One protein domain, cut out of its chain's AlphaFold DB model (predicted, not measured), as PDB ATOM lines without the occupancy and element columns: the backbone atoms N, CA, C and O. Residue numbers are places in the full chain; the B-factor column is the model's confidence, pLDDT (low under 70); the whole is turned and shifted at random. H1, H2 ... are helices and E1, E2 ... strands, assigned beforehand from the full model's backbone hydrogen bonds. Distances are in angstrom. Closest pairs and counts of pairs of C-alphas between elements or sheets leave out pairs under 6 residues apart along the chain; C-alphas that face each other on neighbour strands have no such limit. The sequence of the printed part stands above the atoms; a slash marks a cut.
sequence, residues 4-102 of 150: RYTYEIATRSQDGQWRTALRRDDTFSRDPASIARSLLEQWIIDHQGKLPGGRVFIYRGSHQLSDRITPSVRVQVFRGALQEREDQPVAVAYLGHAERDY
ATOM      1  N   ARG A   4      11.174  67.628 -22.985       95.75
ATOM      2  CA  ARG A   4      11.594  66.690 -24.030       95.75
ATOM      3  C   ARG A   4      11.954  65.341 -23.428       95.75
ATOM      4  O   ARG A   4      12.725  65.267 -22.468       95.75
ATOM      5  N   TYR A   5      11.436  64.292 -24.050       96.38
ATOM      6  CA  TYR A   5      11.746  62.916 -23.714       96.38
ATOM      7  C   TYR A   5      12.100  62.135 -24.967       96.38
ATOM      8  O   TYR A   5      11.455  62.265 -26.005       96.38
ATOM      9  N   THR A   6      13.081  61.259 -24.832       97.12
ATOM     10  CA  THR A   6      13.386  60.233 -25.821       97.12
ATOM     11  C   THR A   6      12.762  58.931 -25.364       97.12
ATOM     12  O   THR A   6      12.865  58.574 -24.196       97.12
ATOM     13  N   TYR A   7      12.154  58.182 -26.271       96.50
ATOM     14  CA  TYR A   7      11.643  56.856 -25.980       96.50
ATOM     15  C   TYR A   7      12.156  55.820 -26.972       96.50
ATOM     16  O   TYR A   7      12.458  56.099 -28.134       96.50
ATOM     17  N   GLU A   8      12.266  54.596 -26.479       97.06
ATOM     18  CA  GLU A   8      12.698  53.434 -27.235       97.06
ATOM     19  C   GLU A   8      11.719  52.288 -27.000       97.06
ATOM     20  O   GLU A   8      11.412  51.962 -25.854       97.06
ATOM     21  N   ILE A   9      11.240  51.679 -28.082       96.81
ATOM     22  CA  ILE A   9      10.397  50.488 -28.055       96.81
ATOM     23  C   ILE A   9      11.214  49.328 -28.608       96.81
ATOM     24  O   ILE A   9      11.694  49.372 -29.742       96.81
ATOM     25  N   ALA A  10      11.357  48.279 -27.808       95.94
ATOM     26  CA  ALA A  10      12.028  47.050 -28.184       95.94
ATOM     27  C   ALA A  10      11.079  45.860 -28.048       95.94
ATOM     28  O   ALA A  10      10.313  45.759 -27.090       95.94
ATOM     29  N   THR A  11      11.166  44.933 -28.992       94.38
ATOM     30  CA  THR A  11      10.427  43.669 -28.974       94.38
ATOM     31  C   THR A  11      11.398  42.518 -28.781       94.38
ATOM     32  O   THR A  11      12.478  42.496 -29.381       94.38
ATOM     33  N   ARG A  12      11.025  41.550 -27.951       90.62
ATOM     34  CA  ARG A  12      11.798  40.333 -27.744       90.62
ATOM     35  C   ARG A  12      11.458  39.336 -28.848       90.62
ATOM     36  O   ARG A  12      10.298  38.980 -29.027       90.62
ATOM     37  N   SER A  13      12.471  38.921 -29.603       83.94
ATOM     38  CA  SER A  13      12.333  37.897 -30.647       83.94
ATOM     39  C   SER A  13      12.133  36.515 -30.016       83.94
ATOM     40  O   SER A  13      12.400  36.337 -28.826       83.94
ATOM     41  N   GLN A  14      11.707  35.526 -30.808       79.75
ATOM     42  CA  GLN A  14      11.580  34.137 -30.340       79.75
ATOM     43  C   GLN A  14      12.908  33.583 -29.798       79.75
ATOM     44  O   GLN A  14      12.906  32.844 -28.819       79.75
ATOM     45  N   ASP A  15      14.035  34.055 -30.336       84.00
ATOM     46  CA  ASP A  15      15.393  33.713 -29.886       84.00
ATOM     47  C   ASP A  15      15.776  34.358 -28.537       84.00
ATOM     48  O   ASP A  15      16.922  34.303 -28.099       84.00
ATOM     49  N   GLY A  16      14.843  35.063 -27.890       84.81
ATOM     50  CA  GLY A  16      15.053  35.734 -26.610       84.81
ATOM     51  C   GLY A  16      15.832  37.049 -26.695       84.81
ATOM     52  O   GLY A  16      15.946  37.736 -25.675       84.81
ATOM     53  N   GLN A  17      16.319  37.431 -27.878       90.00
ATOM     54  CA  GLN A  17      17.043  38.682 -28.110       90.00
ATOM     55  C   GLN A  17      16.103  39.887 -28.213       90.00
ATOM     56  O   GLN A  17      15.060  39.836 -28.871       90.00
ATOM     57  N   TRP A  18      16.502  40.999 -27.599       91.56
ATOM     58  CA  TRP A  18      15.826  42.284 -27.753       91.56
ATOM     59  C   TRP A  18      16.214  42.935 -29.074       91.56
ATOM     60  O   TRP A  18      17.397  43.081 -29.371       91.56
ATOM     61  N   ARG A  19      15.217  43.368 -29.843       93.50
ATOM     62  CA  ARG A  19      15.417  44.175 -31.047       93.50
ATOM     63  C   ARG A  19      14.679  45.492 -30.893       93.50
ATOM     64  O   ARG A  19      13.476  45.496 -30.638       93.50
ATOM     65  N   THR A  20      15.401  46.599 -31.035       94.94
ATOM     66  CA  THR A  20      14.803  47.934 -31.047       94.94
ATOM     67  C   THR A  20      13.965  48.076 -32.311       94.94
ATOM     68  O   THR A  20      14.484  47.998 -33.421       94.94
ATOM     69  N   ALA A  21      12.659  48.252 -32.133       93.69
ATOM     70  CA  ALA A  21      11.705  48.427 -33.218       93.69
ATOM     71  C   ALA A  21      11.506  49.912 -33.548       93.69
ATOM     72  O   ALA A  21      11.329  50.276 -34.707       93.69
ATOM     73  N   LEU A  22      11.556  50.774 -32.529       95.19
ATOM     74  CA  LEU A  22      11.363  52.211 -32.675       95.19
ATOM     75  C   LEU A  22      12.223  52.973 -31.671       95.19
ATOM     76  O   LEU A  22      12.312  52.596 -30.505       95.19
ATOM     77  N   ARG A  23      12.797  54.093 -32.106       96.50
ATOM     78  CA  ARG A  23      13.443  55.071 -31.230       96.50
ATOM     79  C   ARG A  23      13.153  56.476 -31.745       96.50
ATOM     80  O   ARG A  23      13.391  56.738 -32.923       96.50
ATOM     81  N   ARG A  24      12.611  57.348 -30.893       96.12
ATOM     82  CA  ARG A  24      12.217  58.729 -31.230       96.12
ATOM     83  C   ARG A  24      12.266  59.627 -30.000       96.12
ATOM     84  O   ARG A  24      12.250  59.132 -28.879       96.12
ATOM     85  N   ASP A  25      12.289  60.932 -30.210       94.88
ATOM     86  CA  ASP A  25      12.059  61.936 -29.179       94.88
ATOM     87  C   ASP A  25      10.796  62.748 -29.465       94.88
ATOM     88  O   ASP A  25      10.386  62.913 -30.612       94.88
ATOM     89  N   ASP A  26      10.141  63.197 -28.398       94.75
ATOM     90  CA  ASP A  26       8.937  64.019 -28.463       94.75
ATOM     91  C   ASP A  26       8.796  64.857 -27.178       94.75
ATOM     92  O   ASP A  26       9.521  64.683 -26.192       94.75
ATOM     93  N   THR A  27       7.882  65.818 -27.196       95.25
ATOM     94  CA  THR A  27       7.651  66.766 -26.111       95.25
ATOM     95  C   THR A  27       6.363  66.428 -25.373       95.25
ATOM     96  O   THR A  27       5.266  66.515 -25.925       95.25
ATOM     97  N   PHE A  28       6.474  66.131 -24.080       93.62
ATOM     98  CA  PHE A  28       5.344  65.716 -23.255       93.62
ATOM     99  C   PHE A  28       5.146  66.645 -22.055       93.62
ATOM    100  O   PHE A  28       6.079  67.256 -21.541       93.62
ATOM    101  N   SER A  29       3.904  66.738 -21.583       92.88
ATOM    102  CA  SER A  29       3.540  67.430 -20.336       92.88
ATOM    103  C   SER A  29       3.149  66.472 -19.206       92.88
ATOM    104  O   SER A  29       2.652  66.916 -18.175       92.88
ATOM    105  N   ARG A  30       3.276  65.161 -19.433       91.75
ATOM    106  CA  ARG A  30       2.858  64.095 -18.512       91.75
ATOM    107  C   ARG A  30       4.068  63.515 -17.789       91.75
ATOM    108  O   ARG A  30       5.197  63.702 -18.232       91.75
ATOM    109  N   ASP A  31       3.827  62.787 -16.702       93.06
ATOM    110  CA  ASP A  31       4.901  62.090 -16.005       93.06
ATOM    111  C   ASP A  31       5.481  60.938 -16.861       93.06
ATOM    112  O   ASP A  31       4.742  60.311 -17.632       93.06
ATOM    113  N   PRO A  32       6.779  60.611 -16.716       93.94
ATOM    114  CA  PRO A  32       7.438  59.594 -17.537       93.94
ATOM    115  C   PRO A  32       6.789  58.206 -17.513       93.94
ATOM    116  O   PRO A  32       6.799  57.510 -18.528       93.94
ATOM    117  N   ALA A  33       6.196  57.795 -16.388       95.19
ATOM    118  CA  ALA A  33       5.540  56.492 -16.286       95.19
ATOM    119  C   ALA A  33       4.241  56.457 -17.105       95.19
ATOM    120  O   ALA A  33       3.986  55.483 -17.816       95.19
ATOM    121  N   SER A  34       3.459  57.539 -17.081       95.88
ATOM    122  CA  SER A  34       2.286  57.696 -17.950       95.88
ATOM    123  C   SER A  34       2.656  57.761 -19.434       95.88
ATOM    124  O   SER A  34       1.919  57.222 -20.265       95.88
ATOM    125  N   ILE A  35       3.792  58.379 -19.782       95.69
ATOM    126  CA  ILE A  35       4.323  58.378 -21.158       95.69
ATOM    127  C   ILE A  35       4.654  56.943 -21.585       95.69
ATOM    128  O   ILE A  35       4.134  56.475 -22.597       95.69
ATOM    129  N   ALA A  36       5.444  56.219 -20.785       96.06
ATOM    130  CA  ALA A  36       5.834  54.838 -21.074       96.06
ATOM    131  C   ALA A  36       4.613  53.922 -21.258       96.06
ATOM    132  O   ALA A  36       4.564  53.131 -22.199       96.06
ATOM    133  N   ARG A  37       3.603  54.071 -20.390       96.25
ATOM    134  CA  ARG A  37       2.328  53.356 -20.493       96.25
ATOM    135  C   ARG A  37       1.601  53.659 -21.799       96.25
ATOM    136  O   ARG A  37       1.247  52.729 -22.509       96.25
ATOM    137  N   SER A  38       1.398  54.941 -22.109       96.50
ATOM    138  CA  SER A  38       0.626  55.362 -23.286       96.50
ATOM    139  C   SER A  38       1.284  54.876 -24.581       96.50
ATOM    140  O   SER A  38       0.603  54.391 -25.478       96.50
ATOM    141  N   LEU A  39       2.617  54.954 -24.661       96.50
ATOM    142  CA  LEU A  39       3.387  54.453 -25.802       96.50
ATOM    143  C   LEU A  39       3.277  52.931 -25.949       96.50
ATOM    144  O   LEU A  39       3.153  52.431 -27.063       96.50
ATOM    145  N   LEU A  40       3.303  52.192 -24.835       95.81
ATOM    146  CA  LEU A  40       3.129  50.743 -24.862       95.81
ATOM    147  C   LEU A  40       1.706  50.351 -25.281       95.81
ATOM    148  O   LEU A  40       1.542  49.454 -26.101       95.81
ATOM    149  N   GLU A  41       0.686  51.018 -24.743       95.31
ATOM    150  CA  GLU A  41      -0.718  50.791 -25.108       95.31
ATOM    151  C   GLU A  41      -0.952  51.081 -26.595       95.31
ATOM    152  O   GLU A  41      -1.536  50.251 -27.291       95.31
ATOM    153  N   GLN A  42      -0.415  52.193 -27.106       95.69
ATOM    154  CA  GLN A  42      -0.457  52.511 -28.533       95.69
ATOM    155  C   GLN A  42       0.230  51.425 -29.369       95.69
ATOM    156  O   GLN A  42      -0.351  50.929 -30.330       95.69
ATOM    157  N   TRP A  43       1.424  50.977 -28.965       94.81
ATOM    158  CA  TRP A  43       2.142  49.912 -29.668       94.81
ATOM    159  C   TRP A  43       1.348  48.602 -29.729       94.81
ATOM    160  O   TRP A  43       1.347  47.929 -30.760       94.81
ATOM    161  N   ILE A  44       0.658  48.247 -28.637       93.06
ATOM    162  CA  ILE A  44      -0.219  47.070 -28.571       93.06
ATOM    163  C   ILE A  44      -1.376  47.199 -29.559       93.06
ATOM    164  O   ILE A  44      -1.686  46.228 -30.244       93.06
ATOM    165  N   ILE A  45      -1.996  48.380 -29.639       93.69
ATOM    166  CA  ILE A  45      -3.090  48.667 -30.574       93.69
ATOM    167  C   ILE A  45      -2.600  48.556 -32.024       93.69
ATOM    168  O   ILE A  45      -3.223  47.865 -32.828       93.69
ATOM    169  N   ASP A  46      -1.446  49.143 -32.336       94.19
ATOM    170  CA  ASP A  46      -0.881  49.146 -33.691       94.19
ATOM    171  C   ASP A  46      -0.441  47.744 -34.162       94.19
ATOM    172  O   ASP A  46      -0.379  47.467 -35.362       94.19
ATOM    173  N   HIS A  47      -0.148  46.837 -33.223       92.00
ATOM    174  CA  HIS A  47       0.356  45.485 -33.491       92.00
ATOM    175  C   HIS A  47      -0.580  44.380 -32.985       92.00
ATOM    176  O   HIS A  47      -0.131  43.264 -32.686       92.00
ATOM    177  N   GLN A  48      -1.884  44.660 -32.902       86.62
ATOM    178  CA  GLN A  48      -2.878  43.667 -32.497       86.62
ATOM    179  C   GLN A  48      -2.765  42.382 -33.332       86.62
ATOM    180  O   GLN A  48      -2.595  42.406 -34.550       86.62
ATOM    181  N   GLY A  49      -2.818  41.238 -32.646       82.88
ATOM    182  CA  GLY A  49      -2.700  39.910 -33.257       82.88
ATOM    183  C   GLY A  49      -1.272  39.454 -33.587       82.88
ATOM    184  O   GLY A  49      -1.091  38.287 -33.921       82.88
ATOM    185  N   LYS A  50      -0.255  40.323 -33.470       85.44
ATOM    186  CA  LYS A  50       1.165  39.965 -33.696       85.44
ATOM    187  C   LYS A  50       1.965  39.805 -32.407       85.44
ATOM    188  O   LYS A  50       3.007  39.156 -32.407       85.44
ATOM    189  N   LEU A  51       1.506  40.424 -31.325       84.69
ATOM    190  CA  LEU A  51       2.157  40.351 -30.025       84.69
ATOM    191  C   LEU A  51       1.577  39.196 -29.202       84.69
ATOM    192  O   LEU A  51       0.360  38.985 -29.229       84.69
ATOM    193  N   PRO A  52       2.407  38.475 -28.428       77.62
ATOM    194  CA  PRO A  52       1.881  37.612 -27.385       77.62
ATOM    195  C   PRO A  52       1.132  38.495 -26.379       77.62
ATOM    196  O   PRO A  52       1.578  39.605 -26.068       77.62
ATOM    197  N   GLY A  53      -0.026  38.026 -25.911       80.81
ATOM    198  CA  GLY A  53      -0.806  38.730 -24.893       80.81
ATOM    199  C   GLY A  53      -0.024  38.918 -23.588       80.81
ATOM    200  O   GLY A  53       1.142  38.550 -23.472       80.81
ATOM    201  N   GLY A  54      -0.659  39.502 -22.574       87.75
ATOM    202  CA  GLY A  54      -0.021  39.645 -21.270       87.75
ATOM    203  C   GLY A  54      -0.566  40.794 -20.445       87.75
ATOM    204  O   GLY A  54      -1.626  41.352 -20.722       87.75
ATOM    205  N   ARG A  55       0.192  41.130 -19.405       89.75
ATOM    206  CA  ARG A  55      -0.050  42.254 -18.507       89.75
ATOM    207  C   ARG A  55       0.969  43.353 -18.759       89.75
ATOM    208  O   ARG A  55       2.103  43.093 -19.163       89.75
ATOM    209  N   VAL A  56       0.540  44.580 -18.489       91.75
ATOM    210  CA  VAL A  56       1.391  45.767 -18.534       91.75
ATOM    211  C   VAL A  56       2.007  45.992 -17.156       91.75
ATOM    212  O   VAL A  56       1.291  46.096 -16.160       91.75
ATOM    213  N   PHE A  57       3.331  46.091 -17.109       92.19
ATOM    214  CA  PHE A  57       4.106  46.416 -15.913       92.19
ATOM    215  C   PHE A  57       4.805  47.752 -16.129       92.19
ATOM    216  O   PHE A  57       5.441  47.940 -17.161       92.19
ATOM    217  N   ILE A  58       4.692  48.683 -15.183       93.44
ATOM    218  CA  ILE A  58       5.243  50.037 -15.310       93.44
ATOM    219  C   ILE A  58       6.102  50.333 -14.091       93.44
ATOM    220  O   ILE A  58       5.675  50.124 -12.956       93.44
ATOM    221  N   TYR A  59       7.292  50.865 -14.340       92.25
ATOM    222  CA  TYR A  59       8.273  51.199 -13.323       92.25
ATOM    223  C   TYR A  59       8.814  52.607 -13.551       92.25
ATOM    224  O   TYR A  59       8.983  53.053 -14.688       92.25
ATOM    225  N   ARG A  60       9.101  53.309 -12.453       90.94
ATOM    226  CA  ARG A  60       9.850  54.570 -12.474       90.94
ATOM    227  C   ARG A  60      11.342  54.269 -12.324       90.94
ATOM    228  O   ARG A  60      11.712  53.420 -11.519       90.94
ATOM    229  N   GLY A  61      12.168  54.982 -13.083       87.00
ATOM    230  CA  GLY A  61      13.619  54.803 -13.140       87.00
ATOM    231  C   GLY A  61      14.071  53.558 -13.909       87.00
ATOM    232  O   GLY A  61      13.283  52.868 -14.566       87.00
ATOM    233  N   SER A  62      15.365  53.265 -13.795       77.25
ATOM    234  CA  SER A  62      16.034  52.107 -14.384       77.25
ATOM    235  C   SER A  62      15.721  50.835 -13.592       77.25
ATOM    236  O   SER A  62      16.529  50.316 -12.828       77.25
ATOM    237  N   HIS A  63      14.506  50.313 -13.749       77.38
ATOM    238  CA  HIS A  63      14.143  49.071 -13.076       77.38
ATOM    239  C   HIS A  63      14.660  47.848 -13.840       77.38
ATOM    240  O   HIS A  63      14.320  47.633 -15.010       77.38
ATOM    241  N   GLN A  64      15.453  47.026 -13.150       70.25
ATOM    242  CA  GLN A  64      15.796  45.688 -13.614       70.25
ATOM    243  C   GLN A  64      14.560  44.799 -13.513       70.25
ATOM    244  O   GLN A  64      13.924  44.699 -12.466       70.25
ATOM    245  N   LEU A  65      14.202  44.181 -14.632       72.38
ATOM    246  CA  LEU A  65      13.067  43.282 -14.686       72.38
ATOM    247  C   LEU A  65      13.329  42.059 -13.797       72.38
ATOM    248  O   LEU A  65      14.380  41.437 -13.901       72.38
ATOM    249  N   SER A  66      12.365  41.706 -12.950       71.81
ATOM    250  CA  SER A  66      12.443  40.480 -12.153       71.81
ATOM    251  C   SER A  66      12.411  39.239 -13.052       71.81
ATOM    252  O   SER A  66      11.590  39.171 -13.967       71.81
ATOM    253  N   ASP A  67      13.202  38.217 -12.707       68.56
ATOM    254  CA  ASP A  67      13.236  36.904 -13.384       68.56
ATOM    255  C   ASP A  67      11.868  36.206 -13.454       68.56
ATOM    256  O   ASP A  67      11.654  35.286 -14.239       68.56
ATOM    257  N   ARG A  68      10.907  36.658 -12.642       80.25
ATOM    258  CA  ARG A  68       9.536  36.140 -12.604       80.25
ATOM    259  C   ARG A  68       8.634  36.707 -13.695       80.25
ATOM    260  O   ARG A  68       7.449  36.380 -13.711       80.25
ATOM    261  N   ILE A  69       9.133  37.591 -14.556       84.38
ATOM    262  CA  ILE A  69       8.374  38.167 -15.667       84.38
ATOM    263  C   ILE A  69       9.037  37.738 -16.970       84.38
ATOM    264  O   ILE A  69      10.234  37.929 -17.163       84.38
ATOM    265  N   THR A  70       8.245  37.192 -17.890       88.12
ATOM    266  CA  THR A  70       8.661  36.922 -19.270       88.12
ATOM    267  C   THR A  70       8.140  38.047 -20.165       88.12
ATOM    268  O   THR A  70       6.965  38.023 -20.542       88.12
ATOM    269  N   PRO A  71       8.963  39.065 -20.474       90.38
ATOM    270  CA  PRO A  71       8.543  40.218 -21.252       90.38
ATOM    271  C   PRO A  71       8.648  39.928 -22.755       90.38
ATOM    272  O   PRO A  71       9.563  39.239 -23.214       90.38
ATOM    273  N   SER A  72       7.739  40.510 -23.523       92.12
ATOM    274  CA  SER A  72       7.710  40.469 -24.985       92.12
ATOM    275  C   SER A  72       7.946  41.841 -25.611       92.12
ATOM    276  O   SER A  72       8.556  41.933 -26.673       92.12
ATOM    277  N   VAL A  73       7.521  42.916 -24.944       94.56
ATOM    278  CA  VAL A  73       7.740  44.303 -25.379       94.56
ATOM    279  C   VAL A  73       8.287  45.106 -24.211       94.56
ATOM    280  O   VAL A  73       7.865  44.915 -23.070       94.56
ATOM    281  N   ARG A  74       9.217  46.014 -24.497       95.19
ATOM    282  CA  ARG A  74       9.777  46.977 -23.553       95.19
ATOM    283  C   ARG A  74       9.701  48.373 -24.153       95.19
ATOM    284  O   ARG A  74      10.160  48.579 -25.269       95.19
ATOM    285  N   VAL A  75       9.198  49.325 -23.381       96.44
ATOM    286  CA  VAL A  75       9.269  50.756 -23.666       96.44
ATOM    287  C   VAL A  75      10.141  51.403 -22.607       96.44
ATOM    288  O   VAL A  75       9.851  51.289 -21.421       96.44
ATOM    289  N   GLN A  76      11.200  52.083 -23.020       96.44
ATOM    290  CA  GLN A  76      12.054  52.876 -22.139       96.44
ATOM    291  C   GLN A  76      11.871  54.349 -22.467       96.44
ATOM    292  O   GLN A  76      11.856  54.716 -23.638       96.44
ATOM    293  N   VAL A  77      11.746  55.181 -21.439       96.44
ATOM    294  CA  VAL A  77      11.640  56.635 -21.560       96.44
ATOM    295  C   VAL A  77      12.836  57.256 -20.859       96.44
ATOM    296  O   VAL A  77      13.118  56.936 -19.708       96.44
ATOM    297  N   PHE A  78      13.516  58.153 -21.554       96.44
ATOM    298  CA  PHE A  78      14.702  58.879 -21.128       96.44
ATOM    299  C   PHE A  78      14.377  60.366 -21.148       96.44
ATOM    300  O   PHE A  78      13.675  60.839 -22.046       96.44
ATOM    301  N   ARG A  79      14.883  61.115 -20.175       95.06
ATOM    302  CA  ARG A  79      14.785  62.572 -20.205       95.06
ATOM    303  C   ARG A  79      15.805  63.126 -21.204       95.06
ATOM    304  O   ARG A  79      16.906  62.595 -21.315       95.06
ATOM    305  N   GLY A  80      15.420  64.168 -21.940       94.69
ATOM    306  CA  GLY A  80      16.259  64.803 -22.960       94.69
ATOM    307  C   GLY A  80      15.957  64.357 -24.395       94.69
ATOM    308  O   GLY A  80      15.147  63.459 -24.646       94.69
ATOM    309  N   ALA A  81      16.589  65.040 -25.350       92.75
ATOM    310  CA  ALA A  81      16.446  64.789 -26.785       92.75
ATOM    311  C   ALA A  81      17.346  63.634 -27.254       92.75
ATOM    312  O   ALA A  81      18.259  63.227 -26.544       92.75
ATOM    313  N   LEU A  82      17.134  63.131 -28.473       91.62
ATOM    314  CA  LEU A  82      17.789  61.913 -28.970       91.62
ATOM    315  C   LEU A  82      19.332  61.924 -28.860       91.62
ATOM    316  O   LEU A  82      19.921  60.866 -28.622       91.62
ATOM    317  N   GLN A  83      19.953  63.099 -29.034       89.62
ATOM    318  CA  GLN A  83      21.408  63.318 -28.989       89.62
ATOM    319  C   GLN A  83      21.949  63.634 -27.582       89.62
ATOM    320  O   GLN A  83      23.134  63.450 -27.337       89.62
ATOM    321  N   GLU A  84      21.090  64.079 -26.662       91.50
ATOM    322  CA  GLU A  84      21.462  64.623 -25.342       91.50
ATOM    323  C   GLU A  84      20.695  63.933 -24.202       91.50
ATOM    324  O   GLU A  84      20.487  64.498 -23.129       91.50
ATOM    325  N   ARG A  85      20.177  62.725 -24.451       92.12
ATOM    326  CA  ARG A  85      19.375  62.003 -23.463       92.12
ATOM    327  C   ARG A  85      20.243  61.516 -22.312       92.12
ATOM    328  O   ARG A  85      21.401  61.160 -22.506       92.12
ATOM    329  N   GLU A  86      19.631  61.398 -21.143       91.88
ATOM    330  CA  GLU A  86      20.235  60.691 -20.017       91.88
ATOM    331  C   GLU A  86      20.519  59.220 -20.376       91.88
ATOM    332  O   GLU A  86      19.751  58.582 -21.106       91.88
ATOM    333  N   ASP A  87      21.600  58.659 -19.829       90.19
ATOM    334  CA  ASP A  87      21.982  57.257 -20.063       90.19
ATOM    335  C   ASP A  87      20.985  56.267 -19.449       90.19
ATOM    336  O   ASP A  87      20.781  55.159 -19.957       90.19
ATOM    337  N   GLN A  88      20.351  56.660 -18.343       93.62
ATOM    338  CA  GLN A  88      19.391  55.829 -17.633       93.62
ATOM    339  C   GLN A  88      17.956  56.219 -17.986       93.62
ATOM    340  O   GLN A  88      17.624  57.404 -18.043       93.62
ATOM    341  N   PRO A  89      17.059  55.239 -18.189       94.75
ATOM    342  CA  PRO A  89      15.657  55.546 -18.378       94.75
ATOM    343  C   PRO A  89      15.043  56.061 -17.072       94.75
ATOM    344  O   PRO A  89      15.224  55.487 -15.998       94.75
ATOM    345  N   VAL A  90      14.242  57.113 -17.187       95.38
ATOM    346  CA  VAL A  90      13.435  57.683 -16.101       95.38
ATOM    347  C   VAL A  90      12.125  56.920 -15.887       95.38
ATOM    348  O   VAL A  90      11.492  57.051 -14.839       95.38
ATOM    349  N   ALA A  91      11.709  56.103 -16.857       95.81
ATOM    350  CA  ALA A  91      10.618  55.146 -16.714       95.81
ATOM    351  C   ALA A  91      10.750  53.992 -17.708       95.81
ATOM    352  O   ALA A  91      11.295  54.149 -18.805       95.81
ATOM    353  N   VAL A  92      10.203  52.837 -17.334       95.25
ATOM    354  CA  VAL A  92      10.162  51.648 -18.186       95.25
ATOM    355  C   VAL A  92       8.795  50.983 -18.086       95.25
ATOM    356  O   VAL A  92       8.273  50.796 -16.988       95.25
ATOM    357  N   ALA A  93       8.227  50.596 -19.224       94.88
ATOM    358  CA  ALA A  93       7.028  49.774 -19.299       94.88
ATOM    359  C   ALA A  93       7.320  48.460 -20.032       94.88
ATOM    360  O   ALA A  93       8.076  48.433 -21.002       94.88
ATOM    361  N   TYR A  94       6.706  47.374 -19.580       93.81
ATOM    362  CA  TYR A  94       6.837  46.048 -20.168       93.81
ATOM    363  C   TYR A  94       5.463  45.455 -20.455       93.81
ATOM    364  O   TYR A  94       4.554  45.576 -19.636       93.81
ATOM    365  N   LEU A  95       5.342  44.755 -21.579       93.12
ATOM    366  CA  LEU A  95       4.278  43.780 -21.811       93.12
ATOM    367  C   LEU A  95       4.859  42.390 -21.577       93.12
ATOM    368  O   LEU A  95       5.920  42.080 -22.120       93.12
ATOM    369  N   GLY A  96       4.188  41.555 -20.792       91.50
ATOM    370  CA  GLY A  96       4.635  40.183 -20.571       91.50
ATOM    371  C   GLY A  96       3.726  39.375 -19.660       91.50
ATOM    372  O   GLY A  96       2.674  39.842 -19.230       91.50
ATOM    373  N   HIS A  97       4.164  38.165 -19.334       88.06
ATOM    374  CA  HIS A  97       3.490  37.290 -18.378       88.06
ATOM    375  C   HIS A  97       4.308  37.186 -17.098       88.06
ATOM    376  O   HIS A  97       5.523  36.989 -17.155       88.06
ATOM    377  N   ALA A  98       3.652  37.279 -15.945       83.88
ATOM    378  CA  ALA A  98       4.263  36.864 -14.695       83.88
ATOM    379  C   ALA A  98       4.235  35.330 -14.597       83.88
ATOM    380  O   ALA A  98       3.301  34.686 -15.061       83.88
ATOM    381  N   GLU A  99       5.205  34.731 -13.916       72.56
ATOM    382  CA  GLU A  99       5.246  33.288 -13.633       72.56
ATOM    383  C   GLU A  99       3.956  32.800 -12.942       72.56
ATOM    384  O   GLU A  99       3.489  31.689 -13.169       72.56
ATOM    385  N   ARG A 100       3.321  33.677 -12.151       68.81
ATOM    386  CA  ARG A 100       2.027  33.429 -11.495       68.81
ATOM    387  C   ARG A 100       0.831  33.391 -12.451       68.81
ATOM    388  O   ARG A 100      -0.226  32.923 -12.042       68.81
ATOM    389  N   ASP A 101       0.977  33.906 -13.671       66.00
ATOM    390  CA  ASP A 101      -0.075  33.871 -14.693       66.00
ATOM    391  C   ASP A 101      -0.194  32.480 -15.333       66.00
ATOM    392  O   ASP A 101      -1.217  32.171 -15.942       66.00
ATOM    393  N   TYR A 102       0.811  31.618 -15.149       58.47
ATOM    394  CA  TYR A 102       0.705  30.204 -15.476       58.47
ATOM    395  C   TYR A 102       0.157  29.446 -14.261       58.47
ATOM    396  O   TYR A 102       0.731  29.542 -13.170       58.47
TER     397      TYR A 102
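Overview. This is residues 4 to 102 of the 150 residues of an uncharacterized protein of Thermasporomyces composti (UniProt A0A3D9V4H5). A twisted sheet of five antiparallel strands curls round one helix, H1, which packs on one face of the sheet and leaves the other face without a named helix. The strands run along the longest axis, and residues 45 to 50, at the end of H1 and just after it, stick out. The printed part has 99 residues, with the order E1, E2, H1, E3, E4, E5 along the chain and E2, E1, E4, E5, E3 across the sheet. The class is mixed, helices and strands, in two layers, H1 being one and the sheet the other. The whole is compact, with a radius of gyration of the C-alphas of 13.1 A, and elongated, with spans of 40 by 25 by 24 A.

Along the chain. E1 holds residues 4 to 12, 26.6 A long, and begins at C-alpha 4, (11.594, 66.690, -24.030). E2, residues 18 to 28, is 26.1 A long and bends by 59 degrees at residue 21. H1, residues 32 to 46, is 21.0 A long and begins at C-alpha 32, (7.438, 59.594, -17.537). E3, residues 55 to 60, is 16.9 A long. E4, residues 69 to 79, is 25.6 A long and bends by 86 degrees at residue 72. E5, residues 91 to 98, is 19.5 A long, bends by 69 degrees at residue 95 and ends at C-alpha 98, (4.263, 36.864, -14.695).

Arrangement. E1 and E2 form a hairpin, antiparallel at 160 degrees, with N 7 and O 24 2.8 A apart, within hydrogen-bond range. E1 and E4 are antiparallel at 162 degrees, with N 8 and O 76 at 2.9 A. E4 and E5 form a hairpin at 174 degrees, with N 75 and O 93 at 2.8 A. E5 and E3 are antiparallel at 150 degrees, with N 57 and O 94 at 2.9 A. E2 and E3 are the edge strands, and they are apart. H1 is on the sheet, which curls round it. The closest C-alphas of H1 and E5 are those of Ala 33 and Ala 91, 5.3 A apart; those of H1 and E4 are Ala 36 and Val 75, 5.9 A. In H1 every O i to N i+4 pair is within hydrogen-bond range.

Size, cuts and confidence. The two C-alphas farthest apart are those of Glu 84 and Tyr 102, 41.4 A. The printed part has no cut. The link from E4 to E5, with 11 residues between them, is long; those from E1 to E2 and from E2 to H1 are tight. The mean pLDDT of the printed part is 90.0, and residue 67 and residues 100 to 102 are under 70.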